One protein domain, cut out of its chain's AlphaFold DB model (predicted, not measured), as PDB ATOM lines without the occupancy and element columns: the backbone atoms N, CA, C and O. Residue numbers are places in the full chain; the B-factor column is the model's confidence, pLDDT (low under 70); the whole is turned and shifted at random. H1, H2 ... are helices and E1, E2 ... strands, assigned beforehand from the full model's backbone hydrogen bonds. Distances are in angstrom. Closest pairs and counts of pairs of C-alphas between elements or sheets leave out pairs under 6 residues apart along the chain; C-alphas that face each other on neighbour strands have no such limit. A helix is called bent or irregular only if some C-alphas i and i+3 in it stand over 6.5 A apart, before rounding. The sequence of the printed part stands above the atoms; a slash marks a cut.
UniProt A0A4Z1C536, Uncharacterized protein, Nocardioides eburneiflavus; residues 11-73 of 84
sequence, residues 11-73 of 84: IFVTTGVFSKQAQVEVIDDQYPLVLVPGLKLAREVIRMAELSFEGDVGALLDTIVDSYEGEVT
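This is residues 11 to 73 of the 84 residues of an uncharacterized protein of Nocardioides eburneiflavus (UniProt A0A4Z1C536). This is a loose, open shape: a wide loop of E1, H1 and E2 at one end, with the two strands side by side and H1 at the loop's far end, followed by two long helices, H2 and H3, that meet at a right-angled corner. The last part of H3 and the end after it, residues 64 to 73, stick out. The printed part has 63 residues, with E1, H1, E2, H2 and H3 in that order; the two-stranded sheet, E1 beside E2, is parallel and the class is mostly helix. The radius of gyration of the C-alphas is 15.1 A, and the spans are 41 by 29 by 16 A.

Find C-alpha 11 at (47.659, 50.280, -42.392), where strand E1, residues 11 to 13, begins. Helix H1 takes residues 20 to 28, 12.1 A long, and strand E2 residues 33 to 36. Helix H2, residues 38 to 52, starts at (38.048, 41.481, -45.822) and runs 20.9 A. Helix H3, residues 57 to 71, runs 20.2 A to (52.805, 54.092, -59.633); it is irregular, with C-alphas 66 and 69 7.4 A apart.

Look at E1 and E2, parallel at 21 degrees: N 12 and O 34 are 2.9 A apart, within hydrogen-bond range. E1, H1 and E2 form a strand-helix-strand unit, two parallel neighbour strands with a helix between, and its crossover is right-handed. The closest C-alphas of H1 and E2, those of Val 26 and Leu 33, are 7.1 A apart. Residues 45 to 49 of H2 touch residues 57 to 60 of H3, about perpendicular at 89 degrees; their closest C-alphas, Ala 49 and Val 57, are 5.3 A apart. H1 is apart from H2 and H3. Every O i to N i+4 pair is within hydrogen-bond range in H1 and H2, and 9 of 11 in H3.

The C-alphas farthest apart, those of Asp 29 and Glu 54, are 42.1 A from each other. The printed part has no cut and no long link, and no printed residue is under 70 in pLDDT.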
ATOM      1  N   ILE A  11      48.932  50.885 -42.002       97.25
ATOM      2  CA  ILE A  11      47.659  50.280 -42.392       97.25
ATOM      3  C   ILE A  11      47.952  48.844 -42.816       97.25
ATOM      4  O   ILE A  11      48.889  48.605 -43.576       97.25
ATOM      5  N   PHE A  12      47.162  47.892 -42.321       97.25
ATOM      6  CA  PHE A  12      47.209  46.506 -42.778       97.25
ATOM      7  C   PHE A  12      45.884  46.154 -43.448       97.25
ATOM      8  O   PHE A  12      44.829  46.207 -42.813       97.25
ATOM      9  N   VAL A  13      45.949  45.767 -44.720       98.31
ATOM     10  CA  VAL A  13      44.792  45.375 -45.530       98.31
ATOM     11  C   VAL A  13      44.892  43.890 -45.850       98.31
ATOM     12  O   VAL A  13      45.954  43.405 -46.231       98.31
ATOM     13  N   THR A  14      43.799  43.151 -45.673       98.19
ATOM     14  CA  THR A  14      43.732  41.727 -46.019       98.19
ATOM     15  C   THR A  14      42.359  41.366 -46.569       98.19
ATOM     16  O   THR A  14      41.351  41.963 -46.196       98.19
ATOM     17  N   THR A  15      42.313  40.353 -47.431       98.25
ATOM     18  CA  THR A  15      41.067  39.721 -47.886       98.25
ATOM     19  C   THR A  15      40.460  38.800 -46.821       98.25
ATOM     20  O   THR A  15      39.288  38.445 -46.915       98.25
ATOM     21  N   GLY A  16      41.233  38.433 -45.793       97.81
ATOM     22  CA  GLY A  16      40.804  37.576 -44.688       97.81
ATOM     23  C   GLY A  16      40.387  38.341 -43.429       97.81
ATOM     24  O   GLY A  16      39.825  39.437 -43.471       97.81
ATOM     25  N   VAL A  17      40.676  37.743 -42.274       98.19
ATOM     26  CA  VAL A  17      40.384  38.296 -40.944       98.19
ATOM     27  C   VAL A  17      41.655  38.387 -40.102       98.19
ATOM     28  O   VAL A  17      42.627  37.675 -40.350       98.19
ATOM     29  N   PHE A  18      41.634  39.238 -39.078       98.06
ATOM     30  CA  PHE A  18      42.701  39.311 -38.079       98.06
ATOM     31  C   PHE A  18      42.398  38.378 -36.911       98.06
ATOM     32  O   PHE A  18      41.260  38.317 -36.441       98.06
ATOM     33  N   SER A  19      43.416  37.683 -36.400       98.12
ATOM     34  CA  SER A  19      43.254  36.867 -35.197       98.12
ATOM     35  C   SER A  19      42.889  37.743 -33.995       98.12
ATOM     36  O   SER A  19      43.240  38.924 -33.936       98.12
ATOM     37  N   LYS A  20      42.194  37.163 -33.011       98.25
ATOM     38  CA  LYS A  20      41.873  37.869 -31.762       98.25
ATOM     39  C   LYS A  20      43.144  38.369 -31.071       98.25
ATOM     40  O   LYS A  20      43.181  39.515 -30.652       98.25
ATOM     41  N   GLN A  21      44.176  37.527 -31.005       97.69
ATOM     42  CA  GLN A  21      45.451  37.872 -30.378       97.69
ATOM     43  C   GLN A  21      46.104  39.092 -31.043       97.69
ATOM     44  O   GLN A  21      46.484  40.023 -30.348       97.69
ATOM     45  N   ALA A  22      46.138  39.140 -32.379       95.62
ATOM     46  CA  ALA A  22      46.698  40.285 -33.095       95.62
ATOM     47  C   ALA A  22      45.913  41.581 -32.834       95.62
ATOM     48  O   ALA A  22      46.501  42.652 -32.747       95.62
ATOM     49  N   GLN A  23      44.585  41.500 -32.702       97.50
ATOM     50  CA  GLN A  23      43.761  42.668 -32.372       97.50
ATOM     51  C   GLN A  23      44.004  43.152 -30.937       97.50
ATOM     52  O   GLN A  23      44.083  44.355 -30.716       97.50
ATOM     53  N   VAL A  24      44.139  42.221 -29.987       98.00
ATOM     54  CA  VAL A  24      44.461  42.531 -28.586       98.00
ATOM     55  C   VAL A  24      45.819  43.222 -28.499       98.00
ATOM     56  O   VAL A  24      45.890  44.299 -27.931       98.00
ATOM     57  N   GLU A  25      46.854  42.683 -29.145       96.81
ATOM     58  CA  GLU A  25      48.188  43.302 -29.174       96.81
ATOM     59  C   GLU A  25      48.154  44.713 -29.767       96.81
ATOM     60  O   GLU A  25      48.752  45.629 -29.215       96.81
ATOM     61  N   VAL A  26      47.405  44.927 -30.855       95.12
ATOM     62  CA  VAL A  26      47.260  46.269 -31.443       95.12
ATOM     63  C   VAL A  26      46.671  47.276 -30.456       95.12
ATOM     64  O   VAL A  26      47.107  48.427 -30.438       95.12
ATOM     65  N   ILE A  27      45.698  46.856 -29.647       96.31
ATOM     66  CA  ILE A  27      45.031  47.718 -28.667       96.31
ATOM     67  C   ILE A  27      45.920  47.931 -27.438       96.31
ATOM     68  O   ILE A  27      46.178  49.075 -27.065       96.31
ATOM     69  N   ASP A  28      46.392  46.844 -26.832       97.69
ATOM     70  CA  ASP A  28      47.099  46.859 -25.551       97.69
ATOM     71  C   ASP A  28      48.483  47.507 -25.683       97.69
ATOM     72  O   ASP A  28      48.850  48.347 -24.856       97.69
ATOM     73  N   ASP A  29      49.210  47.216 -26.768       96.31
ATOM     74  CA  ASP A  29      50.521  47.817 -27.045       96.31
ATOM     75  C   ASP A  29      50.410  49.184 -27.751       96.31
ATOM     76  O   ASP A  29      51.421  49.784 -28.129       96.31
ATOM     77  N   GLN A  30      49.184  49.689 -27.938       94.00
ATOM     78  CA  GLN A  30      48.884  50.991 -28.549       94.00
ATOM     79  C   GLN A  30      49.558  51.180 -29.910       94.00
ATOM     80  O   GLN A  30      50.129  52.228 -30.234       94.00
ATOM     81  N   TYR A  31      49.502  50.138 -30.729       94.69
ATOM     82  CA  TYR A  31      50.097  50.164 -32.049       94.69
ATOM     83  C   TYR A  31      49.347  51.149 -32.955       94.69
ATOM     84  O   TYR A  31      48.130  51.028 -33.108       94.69
ATOM     85  N   PRO A  32      50.042  52.106 -33.610       96.00
ATOM     86  CA  PRO A  32      49.412  53.083 -34.496       96.00
ATOM     87  C   PRO A  32      49.097  52.430 -35.848       96.00
ATOM     88  O   PRO A  32      49.711  52.740 -36.871       96.00
ATOM     89  N   LEU A  33      48.175  51.466 -35.837       95.06
ATOM     90  CA  LEU A  33      47.783  50.659 -36.982       95.06
ATOM     91  C   LEU A  33      46.280  50.737 -37.236       95.06
ATOM     92  O   LEU A  33      45.467  50.535 -36.337       95.06
ATOM     93  N   VAL A  34      45.913  50.923 -38.500       96.62
ATOM     94  CA  VAL A  34      44.544  50.707 -38.972       96.62
ATOM     95  C   VAL A  34      44.436  49.302 -39.555       96.62
ATOM     96  O   VAL A  34      45.147  48.951 -40.498       96.62
ATOM     97  N   LEU A  35      43.520  48.501 -39.013       97.75
ATOM     98  CA  LEU A  35      43.210  47.165 -39.519       97.75
ATOM     99  C   LEU A  35      42.028  47.230 -40.498       97.75
ATOM    100  O   LEU A  35      40.937  47.680 -40.142       97.75
ATOM    101  N   VAL A  36      42.231  46.764 -41.732       98.38
ATOM    102  CA  VAL A  36      41.195  46.683 -42.775       98.38
ATOM    103  C   VAL A  36      40.934  45.209 -43.107       98.38
ATOM    104  O   VAL A  36      41.679  44.614 -43.887       98.38
ATOM    105  N   PRO A  37      39.916  44.585 -42.480       98.56
ATOM    106  CA  PRO A  37      39.568  43.192 -42.743       98.56
ATOM    107  C   PRO A  37      38.790  43.047 -44.055       98.56
ATOM    108  O   PRO A  37      38.232  44.023 -44.566       98.56
ATOM    109  N   GLY A  38      38.653  41.809 -44.531       98.62
ATOM    110  CA  GLY A  38      38.048  41.481 -45.822       98.62
ATOM    111  C   GLY A  38      36.652  42.064 -46.036       98.62
ATOM    112  O   GLY A  38      36.373  42.593 -47.103       98.62
ATOM    113  N   LEU A  39      35.789  42.074 -45.012       98.50
ATOM    114  CA  LEU A  39      34.456  42.684 -45.132       98.50
ATOM    115  C   LEU A  39      34.525  44.198 -45.382       98.50
ATOM    116  O   LEU A  39      33.735  44.735 -46.156       98.50
ATOM    117  N   LYS A  40      35.452  44.896 -44.717       98.50
ATOM    118  CA  LYS A  40      35.635  46.338 -44.913       98.50
ATOM    119  C   LYS A  40      36.242  46.612 -46.287       98.50
ATOM    120  O   LYS A  40      35.759  47.503 -46.974       98.50
ATOM    121  N   LEU A  41      37.232  45.813 -46.691       98.50
ATOM    122  CA  LEU A  41      37.825  45.872 -48.026       98.50
ATOM    123  C   LEU A  41      36.763  45.680 -49.117       98.50
ATOM    124  O   LEU A  41      36.639  46.526 -49.991       98.50
ATOM    125  N   ALA A  42      35.958  44.619 -49.034       98.50
ATOM    126  CA  ALA A  42      34.930  44.314 -50.027       98.50
ATOM    127  C   ALA A  42      33.901  45.443 -50.164       98.50
ATOM    128  O   ALA A  42      33.560  45.834 -51.276       98.50
ATOM    129  N   ARG A  43      33.439  46.007 -49.039       98.50
ATOM    130  CA  ARG A  43      32.506  47.145 -49.048       98.50
ATOM    131  C   ARG A  43      33.097  48.370 -49.733       98.50
ATOM    132  O   ARG A  43      32.395  49.021 -50.496       98.50
ATOM    133  N   GLU A  44      34.363  48.671 -49.466       98.25
ATOM    134  CA  GLU A  44      35.010  49.832 -50.072       98.25
ATOM    135  C   GLU A  44      35.263  49.620 -51.568       98.25
ATOM    136  O   GLU A  44      35.019  50.523 -52.356       98.25
ATOM    137  N   VAL A  45      35.666  48.414 -51.981       98.25
ATOM    138  CA  VAL A  45      35.848  48.067 -53.402       98.25
ATOM    139  C   VAL A  45      34.539  48.187 -54.177       98.25
ATOM    140  O   VAL A  45      34.521  48.817 -55.231       98.25
ATOM    141  N   ILE A  46      33.439  47.649 -53.641       98.38
ATOM    142  CA  ILE A  46      32.112  47.778 -54.263       98.38
ATOM    143  C   ILE A  46      31.727  49.253 -54.380       98.38
ATOM    144  O   ILE A  46      31.353  49.702 -55.458       98.38
ATOM    145  N   ARG A  47      31.901  50.029 -53.306       98.38
ATOM    146  CA  ARG A  47      31.615  51.466 -53.315       98.38
ATOM    147  C   ARG A  47      32.442  52.215 -54.366       98.38
ATOM    148  O   ARG A  47      31.912  53.087 -55.044       98.38
ATOM    149  N   MET A  48      33.734  51.911 -54.501       98.19
ATOM    150  CA  MET A  48      34.594  52.531 -55.516       98.19
ATOM    151  C   MET A  48      34.136  52.181 -56.937       98.19
ATOM    152  O   MET A  48      34.099  53.062 -57.796       98.19
ATOM    153  N   ALA A  49      33.745  50.927 -57.174       98.25
ATOM    154  CA  ALA A  49      33.211  50.499 -58.463       98.25
ATOM    155  C   ALA A  49      31.886  51.207 -58.792       98.25
ATOM    156  O   ALA A  49      31.708  51.698 -59.902       98.25
ATOM    157  N   GLU A  50      30.979  51.337 -57.820       98.12
ATOM    158  CA  GLU A  50      29.719  52.077 -57.984       98.12
ATOM    159  C   GLU A  50      29.947  53.555 -58.330       98.12
ATOM    160  O   GLU A  50      29.212  54.118 -59.140       98.12
ATOM    161  N   LEU A  51      30.959  54.190 -57.731       98.00
ATOM    162  CA  LEU A  51      31.232  55.616 -57.924       98.00
ATOM    163  C   LEU A  51      31.922  55.940 -59.255       98.00
ATOM    164  O   LEU A  51      31.688  57.022 -59.793       98.00
ATOM    165  N   SER A  52      32.769  55.041 -59.762       96.62
ATOM    166  CA  SER A  52      33.700  55.368 -60.854       96.62
ATOM    167  C   SER A  52      33.694  54.385 -62.029       96.62
ATOM    168  O   SER A  52      34.301  54.685 -63.052       96.62
ATOM    169  N   PHE A  53      33.031  53.231 -61.902       97.06
ATOM    170  CA  PHE A  53      33.087  52.127 -62.874       97.06
ATOM    171  C   PHE A  53      31.708  51.507 -63.150       97.06
ATOM    172  O   PHE A  53      31.618  50.338 -63.499       97.06
ATOM    173  N   GLU A  54      30.617  52.255 -62.952       97.06
ATOM    174  CA  GLU A  54      29.237  51.777 -63.189       97.06
ATOM    175  C   GLU A  54      28.873  50.502 -62.396       97.06
ATOM    176  O   GLU A  54      28.001  49.726 -62.784       97.06
ATOM    177  N   GLY A  55      29.536  50.282 -61.257       96.56
ATOM    178  CA  GLY A  55      29.390  49.073 -60.444       96.56
ATOM    179  C   GLY A  55      30.214  47.875 -60.932       96.56
ATOM    180  O   GLY A  55      30.177  46.823 -60.292       96.56
ATOM    181  N   ASP A  56      30.983  48.013 -62.013       98.00
ATOM    182  CA  ASP A  56      31.857  46.965 -62.532       98.00
ATOM    183  C   ASP A  56      33.173  46.895 -61.740       98.00
ATOM    184  O   ASP A  56      34.110  47.678 -61.912       98.00
ATOM    185  N   VAL A  57      33.242  45.911 -60.842       98.00
ATOM    186  CA  VAL A  57      34.455  45.618 -60.070       98.00
ATOM    187  C   VAL A  57      35.582  45.098 -60.970       98.00
ATOM    188  O   VAL A  57      36.744  45.359 -60.673       98.00
ATOM    189  N   GLY A  58      35.270  44.387 -62.056       98.25
ATOM    190  CA  GLY A  58      36.268  43.897 -63.009       98.25
ATOM    191  C   GLY A  58      37.005  45.051 -63.679       98.25
ATOM    192  O   GLY A  58      38.229  45.104 -63.611       98.25
ATOM    193  N   ALA A  59      36.265  46.039 -64.185       98.00
ATOM    194  CA  ALA A  59      36.844  47.237 -64.798       98.00
ATOM    195  C   ALA A  59      37.738  48.039 -63.829       98.00
ATOM    196  O   ALA A  59      38.800  48.540 -64.216       98.00
ATOM    197  N   LEU A  60      37.342  48.130 -62.553       98.00
ATOM    198  CA  LEU A  60      38.181  48.715 -61.501       98.00
ATOM    199  C   LEU A  60      39.489  47.927 -61.321       98.00
ATOM    200  O   LEU A  60      40.560  48.528 -61.235       98.00
ATOM    201  N   LEU A  61      39.414  46.595 -61.244       97.94
ATOM    202  CA  LEU A  61      40.591  45.740 -61.064       97.94
ATOM    203  C   LEU A  61      41.540  45.816 -62.263       97.94
ATOM    204  O   LEU A  61      42.743  45.956 -62.049       97.94
ATOM    205  N   ASP A  62      41.013  45.794 -63.486       98.12
ATOM    206  CA  ASP A  62      41.803  45.931 -64.715       98.12
ATOM    207  C   ASP A  62      42.556  47.269 -64.722       98.12
ATOM    208  O   ASP A  62      43.770  47.305 -64.911       98.12
ATOM    209  N   THR A  63      41.875  48.362 -64.364       97.38
ATOM    210  CA  THR A  63      42.497  49.694 -64.255       97.38
ATOM    211  C   THR A  63      43.626  49.731 -63.218       97.38
ATOM    212  O   THR A  63      44.663  50.361 -63.441       97.38
ATOM    213  N   ILE A  64      43.449  49.066 -62.070       96.56
ATOM    214  CA  ILE A  64      44.491  48.974 -61.034       96.56
ATOM    215  C   ILE A  64      45.699  48.188 -61.553       96.56
ATOM    216  O   ILE A  64      46.832  48.608 -61.331       96.56
ATOM    217  N   VAL A  65      45.472  47.061 -62.233       97.25
ATOM    218  CA  VAL A  65      46.549  46.226 -62.786       97.25
ATOM    219  C   VAL A  65      47.331  46.988 -63.855       97.25
ATOM    220  O   VAL A  65      48.561  47.018 -63.794       97.25
ATOM    221  N   ASP A  66      46.634  47.659 -64.771       97.69
ATOM    222  CA  ASP A  66      47.250  48.379 -65.890       97.69
ATOM    223  C   ASP A  66      48.063  49.603 -65.438       97.69
ATOM    224  O   ASP A  66      49.076  49.943 -66.052       97.69
ATOM    225  N   SER A  67      47.648  50.265 -64.354       96.38
ATOM    226  CA  SER A  67      48.340  51.447 -63.816       96.38
ATOM    227  C   SER A  67      49.452  51.124 -62.812       96.38
ATOM    228  O   SER A  67      50.340  51.955 -62.616       96.38
ATOM    229  N   TYR A  68      49.452  49.930 -62.203       95.75
ATOM    230  CA  TYR A  68      50.307  49.599 -61.055       95.75
ATOM    231  C   TYR A  68      51.795  49.893 -61.279       95.75
ATOM    232  O   TYR A  68      52.413  50.579 -60.468       95.75
ATOM    233  N   GLU A  69      52.368  49.410 -62.384       94.81
ATOM    234  CA  GLU A  69      53.800  49.577 -62.679       94.81
ATOM    235  C   GLU A  69      54.206  51.058 -62.796       94.81
ATOM    236  O   GLU A  69      55.320  51.426 -62.425       94.81
ATOM    237  N   GLY A  70      53.296  51.925 -63.257       94.69
ATOM    238  CA  GLY A  70      53.529  53.368 -63.355       94.69
ATOM    239  C   GLY A  70      53.545  54.093 -62.005       94.69
ATOM    240  O   GLY A  70      54.174  55.143 -61.880       94.69
ATOM    241  N   GLU A  71      52.904  53.521 -60.984       93.81
ATOM    242  CA  GLU A  71      52.805  54.092 -59.633       93.81
ATOM    243  C   GLU A  71      53.967  53.661 -58.714       93.81
ATOM    244  O   GLU A  71      54.191  54.237 -57.640       93.81
ATOM    245  N   VAL A  72      54.750  52.650 -59.113       95.12
ATOM    246  CA  VAL A  72      55.894  52.168 -58.329       95.12
ATOM    247  C   VAL A  72      57.057  53.154 -58.425       95.12
ATOM    248  O   VAL A  72      57.580  53.447 -59.497       95.12
ATOM    249  N   THR A  73      57.543  53.632 -57.274       94.06
ATOM    250  CA  THR A  73      58.711  54.526 -57.218       94.06
ATOM    251  C   THR A  73      59.737  54.083 -56.174       94.06
ATOM    252  O   THR A  73      59.394  53.489 -55.154       94.06
TER     253      THR A  73